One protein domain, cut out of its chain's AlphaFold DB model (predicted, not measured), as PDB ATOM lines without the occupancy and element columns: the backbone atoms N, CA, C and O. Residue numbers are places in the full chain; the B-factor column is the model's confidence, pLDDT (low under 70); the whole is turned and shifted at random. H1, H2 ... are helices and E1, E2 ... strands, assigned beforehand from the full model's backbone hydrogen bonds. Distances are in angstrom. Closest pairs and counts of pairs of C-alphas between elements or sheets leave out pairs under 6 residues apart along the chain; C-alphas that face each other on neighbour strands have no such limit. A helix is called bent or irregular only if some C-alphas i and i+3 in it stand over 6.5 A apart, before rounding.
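This is residues 36 to 89 of the 117 residues of the protein "FAD dependent oxidoreductase domain protein" of Leptospira interrogans serovar Pyrogenes str. L0374 (UniProt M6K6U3). Going along the printed part from residue 36, you meet a small sheet of three strands made by two hairpins in a row, then a stretch, residues 60 to 69, that arches away from the sheet to a short helix, H1, set to one side of it. Only the helix's later residues, 75 to 78, graze the sheet, and the tail of residues 79 to 89 folds back past the helix. The printed part has 54 residues with three named strands and one named helix in the order E1, E2, E3, H1; under half of its residues are in named elements. The sheet's order is E1, E2, E3, antiparallel throughout, and the class is mixed, helices and strands. The whole is only just compact, close to loose, with a radius of gyration of the C-alphas of 11.7 A, and it spans 31 by 24 by 17 A.

Find C-alpha 38 at (33.238, 37.803, 241.880); there E1 begins, residues 38 to 43, and it covers 15.2 A to C-alpha 43. E2, residues 46 to 51, runs 16.1 A. Look next at E3, residues 57 to 59, which is 6.6 A long. Then find C-alpha 70 at (43.184, 49.848, 238.553), where H1, residues 70 to 78, begins; it ends 14.2 A on, at C-alpha 78, (31.020, 54.605, 233.083). H1 is irregular: C-alphas 71 and 74 are 7.5 A apart.

E1, E2 and E3 form a meander, each strand the antiparallel neighbour of the one before. In the hairpin of E1 and E2 the directions differ by 148 degrees; look for N 39 and O 50, 2.8 A apart, and N 48 and O 41, 2.8 A apart, both within hydrogen-bond range. In the hairpin of E2 and E3 the angle is 144 degrees, and N 49 and O 58 are within range at 2.8 A. E1 and E3 are the edge strands and E2 is the inner one. H1 is on the sheet but only grazes it, with residues 75 to 78. The closest C-alphas of E1 and H1 are those of Leu 41 and Leu 76, 6.5 A apart. In H1, 3 of 5 O i to N i+4 pairs are within hydrogen-bond range.

The two C-alphas farthest apart are those of Ser 54 and Lys 84, at 32.1 A. The printed part has no cut. The links E1 to E2 and E2 to E3 are tight, and E3 to H1 is short, with 10 residues. The mean pLDDT of the printed part is 92.0, and no printed residue is under 70.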
ATOM      1  N   LYS A  36      36.676  36.757 246.453       92.00
ATOM      2  CA  LYS A  36      37.355  36.346 245.210       92.00
ATOM      3  C   LYS A  36      36.366  35.699 244.246       92.00
ATOM      4  O   LYS A  36      35.321  35.214 244.658       92.00
ATOM      5  N   GLY A  37      36.712  35.669 242.958       91.94
ATOM      6  CA  GLY A  37      35.893  35.016 241.924       91.94
ATOM      7  C   GLY A  37      34.590  35.748 241.585       91.94
ATOM      8  O   GLY A  37      33.819  35.266 240.761       91.94
ATOM      9  N   LYS A  38      34.361  36.919 242.182       94.19
ATOM     10  CA  LYS A  38      33.238  37.803 241.880       94.19
ATOM     11  C   LYS A  38      33.752  39.046 241.164       94.19
ATOM     12  O   LYS A  38      34.810  39.579 241.503       94.19
ATOM     13  N   ARG A  39      32.991  39.523 240.185       94.50
ATOM     14  CA  ARG A  39      33.212  40.802 239.513       94.50
ATOM     15  C   ARG A  39      32.249  41.833 240.080       94.50
ATOM     16  O   ARG A  39      31.059  41.564 240.167       94.50
ATOM     17  N   PHE A  40      32.750  43.010 240.419       94.75
ATOM     18  CA  PHE A  40      31.910  44.130 240.825       94.75
ATOM     19  C   PHE A  40      31.369  44.874 239.594       94.75
ATOM     20  O   PHE A  40      32.109  45.081 238.627       94.75
ATOM     21  N   LEU A  41      30.094  45.263 239.616       93.88
ATOM     22  CA  LEU A  41      29.465  46.078 238.573       93.88
ATOM     23  C   LEU A  41      28.269  46.864 239.124       93.88
ATOM     24  O   LEU A  41      27.708  46.498 240.152       93.88
ATOM     25  N   PHE A  42      27.852  47.900 238.402       92.75
ATOM     26  CA  PHE A  42      26.608  48.623 238.645       92.75
ATOM     27  C   PHE A  42      25.544  48.236 237.610       92.75
ATOM     28  O   PHE A  42      25.837  48.093 236.419       92.75
ATOM     29  N   ARG A  43      24.289  48.109 238.050       90.44
ATOM     30  CA  ARG A  43      23.098  48.066 237.190       90.44
ATOM     31  C   ARG A  43      22.107  49.091 237.700       90.44
ATOM     32  O   ARG A  43      21.713  49.003 238.851       90.44
ATOM     33  N   GLU A  44      21.726  50.035 236.839       88.44
ATOM     34  CA  GLU A  44      20.780  51.103 237.201       88.44
ATOM     35  C   GLU A  44      21.192  51.823 238.498       88.44
ATOM     36  O   GLU A  44      20.364  52.091 239.354       88.44
ATOM     37  N   GLU A  45      22.495  52.103 238.637       87.56
ATOM     38  CA  GLU A  45      23.122  52.737 239.815       87.56
ATOM     39  C   GLU A  45      23.195  51.865 241.083       87.56
ATOM     40  O   GLU A  45      23.904  52.216 242.025       87.56
ATOM     41  N   THR A  46      22.605  50.668 241.073       92.81
ATOM     42  CA  THR A  46      22.713  49.694 242.164       92.81
ATOM     43  C   THR A  46      23.965  48.812 242.008       92.81
ATOM     44  O   THR A  46      24.216  48.289 240.914       92.81
ATOM     45  N   PRO A  47      24.789  48.638 243.060       95.25
ATOM     46  CA  PRO A  47      25.998  47.815 243.025       95.25
ATOM     47  C   PRO A  47      25.707  46.316 243.210       95.25
ATOM     48  O   PRO A  47      24.888  45.914 244.033       95.25
ATOM     49  N   PHE A  48      26.446  45.474 242.488       96.06
ATOM     50  CA  PHE A  48      26.311  44.019 242.550       96.06
ATOM     51  C   PHE A  48      27.656  43.291 242.480       96.06
ATOM     52  O   PHE A  48      28.581  43.703 241.770       96.06
ATOM     53  N   PHE A  49      27.709  42.123 243.121       96.25
ATOM     54  CA  PHE A  49      28.665  41.071 242.808       96.25
ATOM     55  C   PHE A  49      28.086  40.151 241.737       96.25
ATOM     56  O   PHE A  49      27.007  39.588 241.885       96.25
ATOM     57  N   TYR A  50      28.839  39.968 240.659       95.00
ATOM     58  CA  TYR A  50      28.558  38.999 239.612       95.00
ATOM     59  C   TYR A  50      29.517  37.822 239.715       95.00
ATOM     60  O   TYR A  50      30.734  37.987 239.602       95.00
ATOM     61  N   ASP A  51      28.977  36.626 239.889       94.62
ATOM     62  CA  ASP A  51      29.743  35.391 239.838       94.62
ATOM     63  C   ASP A  51      29.967  34.967 238.387       94.62
ATOM     64  O   ASP A  51      29.029  34.628 237.664       94.62
ATOM     65  N   THR A  52      31.221  34.965 237.938       86.44
ATOM     66  CA  THR A  52      31.523  34.634 236.539       86.44
ATOM     67  C   THR A  52      31.392  33.144 236.228       86.44
ATOM     68  O   THR A  52      31.383  32.787 235.055       86.44
ATOM     69  N   GLN A  53      31.335  32.273 237.240       91.19
ATOM     70  CA  GLN A  53      31.198  30.827 237.057       91.19
ATOM     71  C   GLN A  53      29.731  30.404 237.069       91.19
ATOM     72  O   GLN A  53      29.309  29.644 236.201       91.19
ATOM     73  N   SER A  54      28.954  30.895 238.038       93.06
ATOM     74  CA  SER A  54      27.541  30.524 238.186       93.06
ATOM     75  C   SER A  54      26.581  31.446 237.429       93.06
ATOM     76  O   SER A  54      25.424  31.084 237.223       93.06
ATOM     77  N   GLY A  55      27.035  32.634 237.017       91.69
ATOM     78  CA  GLY A  55      26.194  33.660 236.394       91.69
ATOM     79  C   GLY A  55      25.250  34.363 237.375       91.69
ATOM     80  O   GLY A  55      24.395  35.142 236.948       91.69
ATOM     81  N   GLN A  56      25.374  34.090 238.677       94.12
ATOM     82  CA  GLN A  56      24.533  34.691 239.707       94.12
ATOM     83  C   GLN A  56      24.931  36.141 239.990       94.12
ATOM     84  O   GLN A  56      26.096  36.529 239.873       94.12
ATOM     85  N   MET A  57      23.929  36.928 240.368       94.94
ATOM     86  CA  MET A  57      24.057  38.321 240.773       94.94
ATOM     87  C   MET A  57      23.626  38.444 242.231       94.94
ATOM     88  O   MET A  57      22.558  37.955 242.594       94.94
ATOM     89  N   GLU A  58      24.435  39.119 243.032       95.75
ATOM     90  CA  GLU A  58      24.180  39.383 244.447       95.75
ATOM     91  C   GLU A  58      24.255  40.893 244.665       95.75
ATOM     92  O   GLU A  58      25.259  41.517 244.320       95.75
ATOM     93  N   GLU A  59      23.175  41.492 245.161       96.12
ATOM     94  CA  GLU A  59      23.133  42.924 245.470       96.12
ATOM     95  C   GLU A  59      24.040  43.242 246.660       96.12
ATOM     96  O   GLU A  59      24.204  42.423 247.566       96.12
ATOM     97  N   ILE A  60      24.659  44.421 246.633       94.81
ATOM     98  CA  ILE A  60      25.570  44.876 247.680       94.81
ATOM     99  C   ILE A  60      24.950  46.072 248.391       94.81
ATOM    100  O   ILE A  60      24.654  47.086 247.770       94.81
ATOM    101  N   GLU A  61      24.867  45.998 249.712       94.88
ATOM    102  CA  GLU A  61      24.585  47.162 250.548       94.88
ATOM    103  C   GLU A  61      25.888  47.639 251.194       94.88
ATOM    104  O   GLU A  61      26.598  46.870 251.845       94.88
ATOM    105  N   ALA A  62      26.237  48.908 250.976       93.62
ATOM    106  CA  ALA A  62      27.421  49.529 251.556       93.62
ATOM    107  C   ALA A  62      27.209  51.038 251.734       93.62
ATOM    108  O   ALA A  62      26.692  51.700 250.837       93.62
ATOM    109  N   ASP A  63      27.694  51.593 252.847       96.25
ATOM    110  CA  ASP A  63      27.662  53.044 253.097       96.25
ATOM    111  C   ASP A  63      28.552  53.824 252.117       96.25
ATOM    112  O   ASP A  63      28.327  55.001 251.831       96.25
ATOM    113  N   CYS A  64      29.613  53.181 251.622       94.44
ATOM    114  CA  CYS A  64      30.576  53.782 250.714       94.44
ATOM    115  C   CYS A  64      31.217  52.728 249.810       94.44
ATOM    116  O   CYS A  64      31.520  51.613 250.237       94.44
ATOM    117  N   ILE A  65      31.488  53.120 248.564       93.50
ATOM    118  CA  ILE A  65      32.192  52.303 247.579       93.50
ATOM    119  C   ILE A  65      33.445  53.054 247.138       93.50
ATOM    120  O   ILE A  65      33.369  54.134 246.551       93.50
ATOM    121  N   VAL A  66      34.610  52.463 247.402       94.81
ATOM    122  CA  VAL A  66      35.904  53.004 246.976       94.81
ATOM    123  C   VAL A  66      36.343  52.297 245.700       94.81
ATOM    124  O   VAL A  66      36.608  51.096 245.694       94.81
ATOM    125  N   ASN A  67      36.446  53.048 244.606       92.94
ATOM    126  CA  ASN A  67      36.918  52.504 243.339       92.94
ATOM    127  C   ASN A  67      38.442  52.292 243.363       92.94
ATOM    128  O   ASN A  67      39.211  53.251 243.303       92.94
ATOM    129  N   ALA A  68      38.855  51.026 243.413       94.69
ATOM    130  CA  ALA A  68      40.244  50.579 243.316       94.69
ATOM    131  C   ALA A  68      40.456  49.611 242.129       94.69
ATOM    132  O   ALA A  68      41.283  48.702 242.197       94.69
ATOM    133  N   GLY A  69      39.703  49.787 241.034       92.62
ATOM    134  CA  GLY A  69      39.687  48.885 239.870       92.62
ATOM    135  C   GLY A  69      40.940  48.911 238.984       92.62
ATOM    136  O   GLY A  69      40.976  48.249 237.945       92.62
ATOM    137  N   GLY A  70      41.969  49.682 239.349       94.06
ATOM    138  CA  GLY A  70      43.184  49.848 238.553       94.06
ATOM    139  C   GLY A  70      42.862  50.319 237.134       94.06
ATOM    140  O   GLY A  70      42.185  51.332 236.957       94.06
ATOM    141  N   LEU A  71      43.307  49.562 236.127       94.56
ATOM    142  CA  LEU A  71      43.071  49.866 234.709       94.56
ATOM    143  C   LEU A  71      41.591  49.842 234.291       94.56
ATOM    144  O   LEU A  71      41.272  50.385 233.244       94.56
ATOM    145  N   HIS A  72      40.710  49.251 235.104       93.31
ATOM    146  CA  HIS A  72      39.269  49.155 234.845       93.31
ATOM    147  C   HIS A  72      38.450  50.174 235.650       93.31
ATOM    148  O   HIS A  72      37.222  50.090 235.710       93.31
ATOM    149  N   SER A  73      39.101  51.121 236.333       93.38
ATOM    150  CA  SER A  73      38.396  52.041 237.234       93.38
ATOM    151  C   SER A  73      37.420  52.955 236.482       93.38
ATOM    152  O   SER A  73      36.331  53.235 236.981       93.38
ATOM    153  N   ASP A  74      37.770  53.383 235.271       93.44
ATOM    154  CA  ASP A  74      36.908  54.199 234.414       93.44
ATOM    155  C   ASP A  74      35.742  53.392 233.810       93.44
ATOM    156  O   ASP A  74      34.653  53.933 233.629       93.44
ATOM    157  N   GLU A  75      35.922  52.094 233.546       91.81
ATOM    158  CA  GLU A  75      34.853  51.175 233.127       91.81
ATOM    159  C   GLU A  75      33.778  50.998 234.207       91.81
ATOM    160  O   GLU A  75      32.598  50.865 233.879       91.81
ATOM    161  N   LEU A  76      34.161  51.006 235.488       90.94
ATOM    162  CA  LEU A  76      33.211  50.950 236.605       90.94
ATOM    163  C   LEU A  76      32.376  52.230 236.691       90.94
ATOM    164  O   LEU A  76      31.155  52.167 236.802       90.94
ATOM    165  N   ILE A  77      33.023  53.388 236.588       91.00
ATOM    166  CA  ILE A  77      32.358  54.692 236.710       91.00
ATOM    167  C   ILE A  77      31.472  54.991 235.491       91.00
ATOM    168  O   ILE A  77      30.377  55.525 235.646       91.00
ATOM    169  N   ARG A  78      31.857  54.531 234.293       90.75
ATOM    170  CA  ARG A  78      31.020  54.605 233.083       90.75
ATOM    171  C   ARG A  78      29.642  53.952 233.246       90.75
ATOM    172  O   ARG A  78      28.688  54.402 232.615       90.75
ATOM    173  N   GLN A  79      29.515  52.924 234.087       90.38
ATOM    174  CA  GLN A  79      28.235  52.241 234.333       90.38
ATOM    175  C   GLN A  79      27.234  53.123 235.091       90.38
ATOM    176  O   GLN A  79      26.030  52.946 234.933       90.38
ATOM    177  N   LEU A  80      27.728  54.110 235.840       88.31
ATOM    178  CA  LEU A  80      26.922  55.115 236.536       88.31
ATOM    179  C   LEU A  80      26.517  56.286 235.627       88.31
ATOM    180  O   LEU A  80      25.959  57.263 236.100       88.31
ATOM    181  N   LYS A  81      26.836  56.233 234.322       83.56
ATOM    182  CA  LYS A  81      26.642  57.334 233.353       83.56
ATOM    183  C   LYS A  81      27.344  58.646 233.740       83.56
ATOM    184  O   LYS A  81      27.153  59.665 233.081       83.56
ATOM    185  N   GLU A  82      28.212  58.613 234.744       77.06
ATOM    186  CA  GLU A  82      29.089  59.712 235.118       77.06
ATOM    187  C   GLU A  82      30.423  59.532 234.390       77.06
ATOM    188  O   GLU A  82      31.200  58.646 234.728       77.06
ATOM    189  N   LEU A  83      30.740  60.352 233.387       71.94
ATOM    190  CA  LEU A  83      32.073  60.311 232.779       71.94
ATOM    191  C   LEU A  83      32.994  61.310 233.488       71.94
ATOM    192  O   LEU A  83      33.004  62.493 233.160       71.94
ATOM    193  N   LYS A  84      33.759  60.839 234.478       83.31
ATOM    194  CA  LYS A  84      34.690  61.693 235.243       83.31
ATOM    195  C   LYS A  84      36.114  61.687 234.692       83.31
ATOM    196  O   LYS A  84      36.805  62.696 234.782       83.31
ATOM    197  N   TYR A  85      36.561  60.556 234.153       91.00
ATOM    198  CA  TYR A  85      37.897  60.380 233.586       91.00
ATOM    199  C   TYR A  85      37.938  59.142 232.676       91.00
ATOM    200  O   TYR A  85      37.026  58.317 232.697       91.00
ATOM    201  N   GLU A  86      39.014  59.017 231.901       93.56
ATOM    202  CA  GLU A  86      39.321  57.871 231.037       93.56
ATOM    203  C   GLU A  86      40.722  57.349 231.387       93.56
ATOM    204  O   GLU A  86      41.640  58.148 231.598       93.56
ATOM    205  N   ILE A  87      40.900  56.026 231.439       94.31
ATOM    206  CA  ILE A  87      42.215  55.404 231.634       94.31
ATOM    207  C   ILE A  87      42.734  54.874 230.297       94.31
ATOM    208  O   ILE A  87      42.097  54.053 229.646       94.31
ATOM    209  N   ARG A  88      43.947  55.297 229.917       94.75
ATOM    210  CA  ARG A  88      44.651  54.804 228.723       94.75
ATOM    211  C   ARG A  88      45.890  54.003 229.134       94.75
ATOM    212  O   ARG A  88      46.894  54.608 229.520       94.75
ATOM    213  N   PRO A  89      45.834  52.658 229.111       91.81
ATOM    214  CA  PRO A  89      46.943  51.826 229.555       91.81
ATOM    215  C   PRO A  89      48.133  51.924 228.595       91.81
ATOM    216  O   PRO A  89      47.984  51.776 227.385       91.81
TER     217      PRO A  89